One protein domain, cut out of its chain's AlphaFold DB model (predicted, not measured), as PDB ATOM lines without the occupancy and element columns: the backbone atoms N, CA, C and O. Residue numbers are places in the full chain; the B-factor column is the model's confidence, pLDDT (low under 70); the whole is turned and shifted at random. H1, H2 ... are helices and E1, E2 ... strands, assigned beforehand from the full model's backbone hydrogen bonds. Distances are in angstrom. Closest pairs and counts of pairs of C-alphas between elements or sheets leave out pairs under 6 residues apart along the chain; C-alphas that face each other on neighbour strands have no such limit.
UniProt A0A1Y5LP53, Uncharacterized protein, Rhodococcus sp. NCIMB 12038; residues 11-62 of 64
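This is residues 11 to 62 of the 64 residues of an uncharacterized protein of Rhodococcus sp. NCIMB 12038 (UniProt A0A1Y5LP53). Two small antiparallel hairpins, E1 with E2 and E3 with E4, meet where E2 comes close to E3, and one helix, H1, extends away from them, its residues 57 to 62 sticking out. The 52 printed residues hold four named strands, then one named helix: a mixed class. The whole is compact, radius of gyration of the C-alphas 11.2 A, but elongated, spanning 39 by 21 by 16 A.

E1, residues 12 to 15, and E2, residues 18 to 21, form a hairpin; N 13 and O 20 are 2.9 A apart. E3, residues 28 to 31, and E4, residues 34 to 37, form another; N 29 and O 36 are 2.8 A apart. The closest C-alphas of E2 and E3, Glu 20 and Val 28, are 5.6 A apart. H1, residues 47 to 62, is apart from E1, E2 and E3; its every O i to N i+4 pair is within hydrogen-bond range.

E1 begins at C-alpha 12 (28.454, -19.838, -15.911). The strands measure 9.1, 10.0, 9.0 and 10.3 A in order. H1, 23.0 A long, ends at C-alpha 62 (17.511, -27.072, -36.178).

The C-alphas farthest apart, Gly 32 and Val 62, are 39.1 A apart. The printed part has no cut. Residues 60 to 62 have pLDDT under 70.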
ATOM      1  N   THR A  11      27.684 -23.500 -14.187       91.81
ATOM      2  CA  THR A  11      26.603 -23.079 -15.084       91.81
ATOM      3  C   THR A  11      26.878 -21.713 -15.691       91.81
ATOM      4  O   THR A  11      26.120 -21.263 -16.546       91.81
ATOM      5  N   ILE A  12      27.978 -21.073 -15.310       94.25
ATOM      6  CA  ILE A  12      28.454 -19.838 -15.911       94.25
ATOM      7  C   ILE A  12      29.382 -20.172 -17.074       94.25
ATOM      8  O   ILE A  12      30.265 -21.019 -16.974       94.25
ATOM      9  N   ARG A  13      29.179 -19.488 -18.197       92.38
ATOM     10  CA  ARG A  13      30.055 -19.546 -19.368       92.38
ATOM     11  C   ARG A  13      30.585 -18.158 -19.698       92.38
ATOM     12  O   ARG A  13      29.999 -17.159 -19.290       92.38
ATOM     13  N   ILE A  14      31.655 -18.110 -20.480       91.88
ATOM     14  CA  ILE A  14      32.119 -16.867 -21.096       91.88
ATOM     15  C   ILE A  14      31.344 -16.687 -22.404       91.88
ATOM     16  O   ILE A  14      31.438 -17.527 -23.298       91.88
ATOM     17  N   GLY A  15      30.533 -15.636 -22.477       85.62
ATOM     18  CA  GLY A  15      29.776 -15.232 -23.656       85.62
ATOM     19  C   GLY A  15      30.156 -13.832 -24.135       85.62
ATOM     20  O   GLY A  15      31.208 -13.299 -23.778       85.62
ATOM     21  N   GLN A  16      29.294 -13.232 -24.954       81.38
ATOM     22  CA  GLN A  16      29.555 -11.931 -25.582       81.38
ATOM     23  C   GLN A  16      29.663 -10.804 -24.545       81.38
ATOM     24  O   GLN A  16      30.420  -9.856 -24.746       81.38
ATOM     25  N   TYR A  17      28.938 -10.924 -23.432       79.94
ATOM     26  CA  TYR A  17      28.869  -9.904 -22.382       79.94
ATOM     27  C   TYR A  17      29.691 -10.265 -21.134       79.94
ATOM     28  O   TYR A  17      29.489  -9.692 -20.064       79.94
ATOM     29  N   GLY A  18      30.621 -11.221 -21.253       89.50
ATOM     30  CA  GLY A  18      31.432 -11.720 -20.143       89.50
ATOM     31  C   GLY A  18      30.840 -12.985 -19.523       89.50
ATOM     32  O   GLY A  18      30.608 -13.964 -20.224       89.50
ATOM     33  N   HIS A  19      30.640 -13.001 -18.204       94.38
ATOM     34  CA  HIS A  19      30.102 -14.165 -17.499       94.38
ATOM     35  C   HIS A  19      28.584 -14.246 -17.647       94.38
ATOM     36  O   HIS A  19      27.861 -13.393 -17.140       94.38
ATOM     37  N   GLU A  20      28.096 -15.291 -18.304       93.56
ATOM     38  CA  GLU A  20      26.677 -15.507 -18.582       93.56
ATOM     39  C   GLU A  20      26.177 -16.796 -17.938       93.56
ATOM     40  O   GLU A  20      26.836 -17.835 -17.990       93.56
ATOM     41  N   CYS A  21      24.968 -16.757 -17.383       92.50
ATOM     42  CA  CYS A  21      24.280 -17.945 -16.901       92.50
ATOM     43  C   CYS A  21      23.796 -18.802 -18.080       92.50
ATOM     44  O   CYS A  21      23.021 -18.346 -18.919       92.50
ATOM     45  N   ARG A  22      24.184 -20.079 -18.121       90.50
ATOM     46  CA  ARG A  22      23.796 -21.038 -19.171       90.50
ATOM     47  C   ARG A  22      22.285 -21.245 -19.258       90.50
ATOM     48  O   ARG A  22      21.781 -21.517 -20.342       90.50
ATOM     49  N   TYR A  23      21.573 -21.125 -18.140       89.50
ATOM     50  CA  TYR A  23      20.142 -21.409 -18.092       89.50
ATOM     51  C   TYR A  23      19.283 -20.304 -18.691       89.50
ATOM     52  O   TYR A  23      18.296 -20.606 -19.342       89.50
ATOM     53  N   CYS A  24      19.626 -19.038 -18.465       90.81
ATOM     54  CA  CYS A  24      18.799 -17.901 -18.883       90.81
ATOM     55  C   CYS A  24      19.507 -16.949 -19.857       90.81
ATOM     56  O   CYS A  24      18.879 -16.018 -20.344       90.81
ATOM     57  N   GLY A  25      20.799 -17.156 -20.123       89.19
ATOM     58  CA  GLY A  25      21.607 -16.332 -21.025       89.19
ATOM     59  C   GLY A  25      21.969 -14.949 -20.479       89.19
ATOM     60  O   GLY A  25      22.640 -14.186 -21.165       89.19
ATOM     61  N   HIS A  26      21.542 -14.604 -19.262       91.94
ATOM     62  CA  HIS A  26      21.810 -13.294 -18.669       91.94
ATOM     63  C   HIS A  26      23.218 -13.205 -18.090       91.94
ATOM     64  O   HIS A  26      23.735 -14.174 -17.527       91.94
ATOM     65  N   ALA A  27      23.794 -12.007 -18.166       93.94
ATOM     66  CA  ALA A  27      25.061 -11.697 -17.527       93.94
ATOM     67  C   ALA A  27      24.941 -11.783 -15.996       93.94
ATOM     68  O   ALA A  27      23.939 -11.381 -15.393       93.94
ATOM     69  N   VAL A  28      25.981 -12.318 -15.364       95.12
ATOM     70  CA  VAL A  28      26.077 -12.493 -13.918       95.12
ATOM     71  C   VAL A  28      27.399 -11.958 -13.390       95.12
ATOM     72  O   VAL A  28      28.433 -12.009 -14.050       95.12
ATOM     73  N   ALA A  29      27.366 -11.475 -12.155       94.50
ATOM     74  CA  ALA A  29      28.535 -11.054 -11.405       94.50
ATOM     75  C   ALA A  29      28.628 -11.853 -10.104       94.50
ATOM     76  O   ALA A  29      27.613 -12.262  -9.535       94.50
ATOM     77  N   LYS A  30      29.855 -12.082  -9.632       93.69
ATOM     78  CA  LYS A  30      30.084 -12.688  -8.320       93.69
ATOM     79  C   LYS A  30      29.652 -11.700  -7.235       93.69
ATOM     80  O   LYS A  30      30.101 -10.558  -7.241       93.69
ATOM     81  N   ASP A  31      28.802 -12.149  -6.319       94.12
ATOM     82  CA  ASP A  31      28.263 -11.359  -5.212       94.12
ATOM     83  C   ASP A  31      28.375 -12.197  -3.930       94.12
ATOM     84  O   ASP A  31      27.621 -13.148  -3.702       94.12
ATOM     85  N   GLY A  32      29.422 -11.923  -3.145       91.31
ATOM     86  CA  GLY A  32      29.782 -12.729  -1.978       91.31
ATOM     87  C   GLY A  32      30.017 -14.212  -2.334       91.31
ATOM     88  O   GLY A  32      30.857 -14.503  -3.195       91.31
ATOM     89  N   PRO A  33      29.321 -15.161  -1.674       90.19
ATOM     90  CA  PRO A  33      29.447 -16.592  -1.958       90.19
ATOM     91  C   PRO A  33      28.675 -17.037  -3.212       90.19
ATOM     92  O   PRO A  33      28.831 -18.179  -3.641       90.19
ATOM     93  N   GLY A  34      27.826 -16.174  -3.778       91.62
ATOM     94  CA  GLY A  34      26.937 -16.507  -4.885       91.62
ATOM     95  C   GLY A  34      27.211 -15.707  -6.153       91.62
ATOM     96  O   GLY A  34      28.181 -14.955  -6.267       91.62
ATOM     97  N   TYR A  35      26.311 -15.874  -7.116       94.62
ATOM     98  CA  TYR A  35      26.301 -15.120  -8.363       94.62
ATOM     99  C   TYR A  35      24.950 -14.438  -8.535       94.62
ATOM    100  O   TYR A  35      23.898 -15.046  -8.334       94.62
ATOM    101  N   ARG A  36      24.986 -13.166  -8.916       95.25
ATOM    102  CA  ARG A  36      23.815 -12.312  -9.079       95.25
ATOM    103  C   ARG A  36      23.715 -11.858 -10.527       95.25
ATOM    104  O   ARG A  36      24.715 -11.458 -11.117       95.25
ATOM    105  N   HIS A  37      22.516 -11.902 -11.097       93.69
ATOM    106  CA  HIS A  37      22.270 -11.379 -12.437       93.69
ATOM    107  C   HIS A  37      22.431  -9.862 -12.434       93.69
ATOM    108  O   HIS A  37      21.817  -9.171 -11.621       93.69
ATOM    109  N   THR A  38      23.240  -9.340 -13.350       92.31
ATOM    110  CA  THR A  38      23.553  -7.906 -13.402       92.31
ATOM    111  C   THR A  38      22.354  -7.079 -13.856       92.31
ATOM    112  O   THR A  38      22.145  -5.982 -13.354       92.31
ATOM    113  N   THR A  39      21.523  -7.632 -14.742       88.19
ATOM    114  CA  THR A  39      20.345  -6.949 -15.292       88.19
ATOM    115  C   THR A  39      19.206  -6.811 -14.281       88.19
ATOM    116  O   THR A  39      18.540  -5.783 -14.238       88.19
ATOM    117  N   THR A  40      18.950  -7.847 -13.477       88.25
ATOM    118  CA  THR A  40      17.777  -7.896 -12.580       88.25
ATOM    119  C   THR A  40      18.131  -7.737 -11.106       88.25
ATOM    120  O   THR A  40      17.240  -7.578 -10.273       88.25
ATOM    121  N   GLY A  41      19.414  -7.849 -10.748       91.31
ATOM    122  CA  GLY A  41      19.864  -7.903  -9.359       91.31
ATOM    123  C   GLY A  41      19.413  -9.162  -8.608       91.31
ATOM    124  O   GLY A  41      19.611  -9.249  -7.399       91.31
ATOM    125  N   GLN A  42      18.811 -10.142  -9.286       92.19
ATOM    126  CA  GLN A  42      18.318 -11.369  -8.665       92.19
ATOM    127  C   GLN A  42      19.378 -12.465  -8.692       92.19
ATOM    128  O   GLN A  42      20.137 -12.600  -9.649       92.19
ATOM    129  N   TYR A  43      19.383 -13.313  -7.670       92.62
ATOM    130  CA  TYR A  43      20.205 -14.525  -7.658       92.62
ATOM    131  C   TYR A  43      19.561 -15.656  -8.452       92.62
ATOM    132  O   TYR A  43      20.235 -16.437  -9.110       92.62
ATOM    133  N   ARG A  44      18.233 -15.755  -8.420       92.56
ATOM    134  CA  ARG A  44      17.507 -16.813  -9.117       92.56
ATOM    135  C   ARG A  44      17.334 -16.470 -10.595       92.56
ATOM    136  O   ARG A  44      17.059 -15.325 -10.942       92.56
ATOM    137  N   CYS A  45      17.443 -17.480 -11.453       90.56
ATOM    138  CA  CYS A  45      17.062 -17.369 -12.854       90.56
ATOM    139  C   CYS A  45      15.550 -17.162 -12.971       90.56
ATOM    140  O   CYS A  45      14.759 -17.897 -12.367       90.56
ATOM    141  N   ASP A  46      15.161 -16.200 -13.798       86.62
ATOM    142  CA  ASP A  46      13.772 -16.009 -14.191       86.62
ATOM    143  C   ASP A  46      13.304 -17.193 -15.072       86.62
ATOM    144  O   ASP A  46      13.977 -17.530 -16.055       86.62
ATOM    145  N   PRO A  47      12.186 -17.865 -14.731       84.69
ATOM    146  CA  PRO A  47      11.702 -19.023 -15.480       84.69
ATOM    147  C   PRO A  47      11.321 -18.688 -16.928       84.69
ATOM    148  O   PRO A  47      11.509 -19.535 -17.801       84.69
ATOM    149  N   THR A  48      10.851 -17.469 -17.207       86.38
ATOM    150  CA  THR A  48      10.519 -17.030 -18.574       86.38
ATOM    151  C   THR A  48      11.780 -16.929 -19.430       86.38
ATOM    152  O   THR A  48      11.848 -17.476 -20.528       86.38
ATOM    153  N   SER A  49      12.826 -16.302 -18.892       86.12
ATOM    154  CA  SER A  49      14.139 -16.182 -19.528       86.12
ATOM    155  C   SER A  49      14.770 -17.550 -19.781       86.12
ATOM    156  O   SER A  49      15.419 -17.748 -20.805       86.12
ATOM    157  N   ARG A  50      14.543 -18.518 -18.883       85.00
ATOM    158  CA  ARG A  50      14.987 -19.902 -19.085       85.00
ATOM    159  C   ARG A  50      14.294 -20.559 -20.273       85.00
ATOM    160  O   ARG A  50      14.974 -21.075 -21.150       85.00
ATOM    161  N   ALA A  51      12.965 -20.495 -20.328       85.75
ATOM    162  CA  ALA A  51      12.201 -21.073 -21.432       85.75
ATOM    163  C   ALA A  51      12.607 -20.463 -22.788       85.75
ATOM    164  O   ALA A  51      12.761 -21.178 -23.776       85.75
ATOM    165  N   LEU A  52      12.857 -19.149 -22.826       85.94
ATOM    166  CA  LEU A  52      13.360 -18.466 -24.021       85.94
ATOM    167  C   LEU A  52      14.766 -18.931 -24.417       85.94
ATOM    168  O   LEU A  52      15.040 -19.123 -25.600       85.94
ATOM    169  N   GLN A  53      15.662 -19.115 -23.446       85.88
ATOM    170  CA  GLN A  53      17.016 -19.597 -23.705       85.88
ATOM    171  C   GLN A  53      17.012 -21.049 -24.206       85.88
ATOM    172  O   GLN A  53      17.725 -21.363 -25.156       85.88
ATOM    173  N   GLU A  54      16.184 -21.917 -23.622       84.56
ATOM    174  CA  GLU A  54      15.978 -23.297 -24.079       84.56
ATOM    175  C   GLU A  54      15.429 -23.334 -25.514       84.56
ATOM    176  O   GLU A  54      15.940 -24.083 -26.352       84.56
ATOM    177  N   ALA A  55      14.458 -22.473 -25.837       85.38
ATOM    178  CA  ALA A  55      13.929 -22.337 -27.193       85.38
ATOM    179  C   ALA A  55      15.005 -21.867 -28.188       85.38
ATOM    180  O   ALA A  55      15.153 -22.466 -29.249       85.38
ATOM    181  N   ARG A  56      15.814 -20.856 -27.833       83.19
ATOM    182  CA  ARG A  56      16.928 -20.371 -28.675       83.19
ATOM    183  C   ARG A  56      17.968 -21.451 -28.951       83.19
ATOM    184  O   ARG A  56      18.441 -21.573 -30.079       83.19
ATOM    185  N   LEU A  57      18.347 -22.214 -27.926       78.56
ATOM    186  CA  LEU A  57      19.314 -23.305 -28.068       78.56
ATOM    187  C   LEU A  57      18.763 -24.422 -28.961       78.56
ATOM    188  O   LEU A  57      19.503 -24.965 -29.773       78.56
ATOM    189  N   SER A  58      17.467 -24.718 -28.848       77.88
ATOM    190  CA  SER A  58      16.794 -25.713 -29.687       77.88
ATOM    191  C   SER A  58      16.694 -25.257 -31.147       77.88
ATOM    192  O   SER A  58      17.006 -26.027 -32.048       77.88
ATOM    193  N   ASP A  59      16.339 -23.993 -31.392       74.00
ATOM    194  CA  ASP A  59      16.261 -23.414 -32.744       74.00
ATOM    195  C   ASP A  59      17.635 -23.369 -33.433       74.00
ATOM    196  O   ASP A  59      17.770 -23.693 -34.611       74.00
ATOM    197  N   SER A  60      18.689 -23.076 -32.661       63.78
ATOM    198  CA  SER A  60      20.072 -23.095 -33.157       63.78
ATOM    199  C   SER A  60      20.496 -24.485 -33.653       63.78
ATOM    200  O   SER A  60      21.261 -24.581 -34.611       63.78
ATOM    201  N   LEU A  61      19.983 -25.561 -33.045       58.25
ATOM    202  CA  LEU A  61      20.263 -26.941 -33.459       58.25
ATOM    203  C   LEU A  61      19.494 -27.359 -34.719       58.25
ATOM    204  O   LEU A  61      19.974 -28.206 -35.462       58.25
ATOM    205  N   VAL A  62      18.324 -26.769 -34.983       58.31
ATOM    206  CA  VAL A  62      17.511 -27.072 -36.178       58.31
ATOM    207  C   VAL A  62      18.091 -26.430 -37.443       58.31
ATOM    208  O   VAL A  62      17.814 -26.879 -38.553       58.31
TER     209      VAL A  62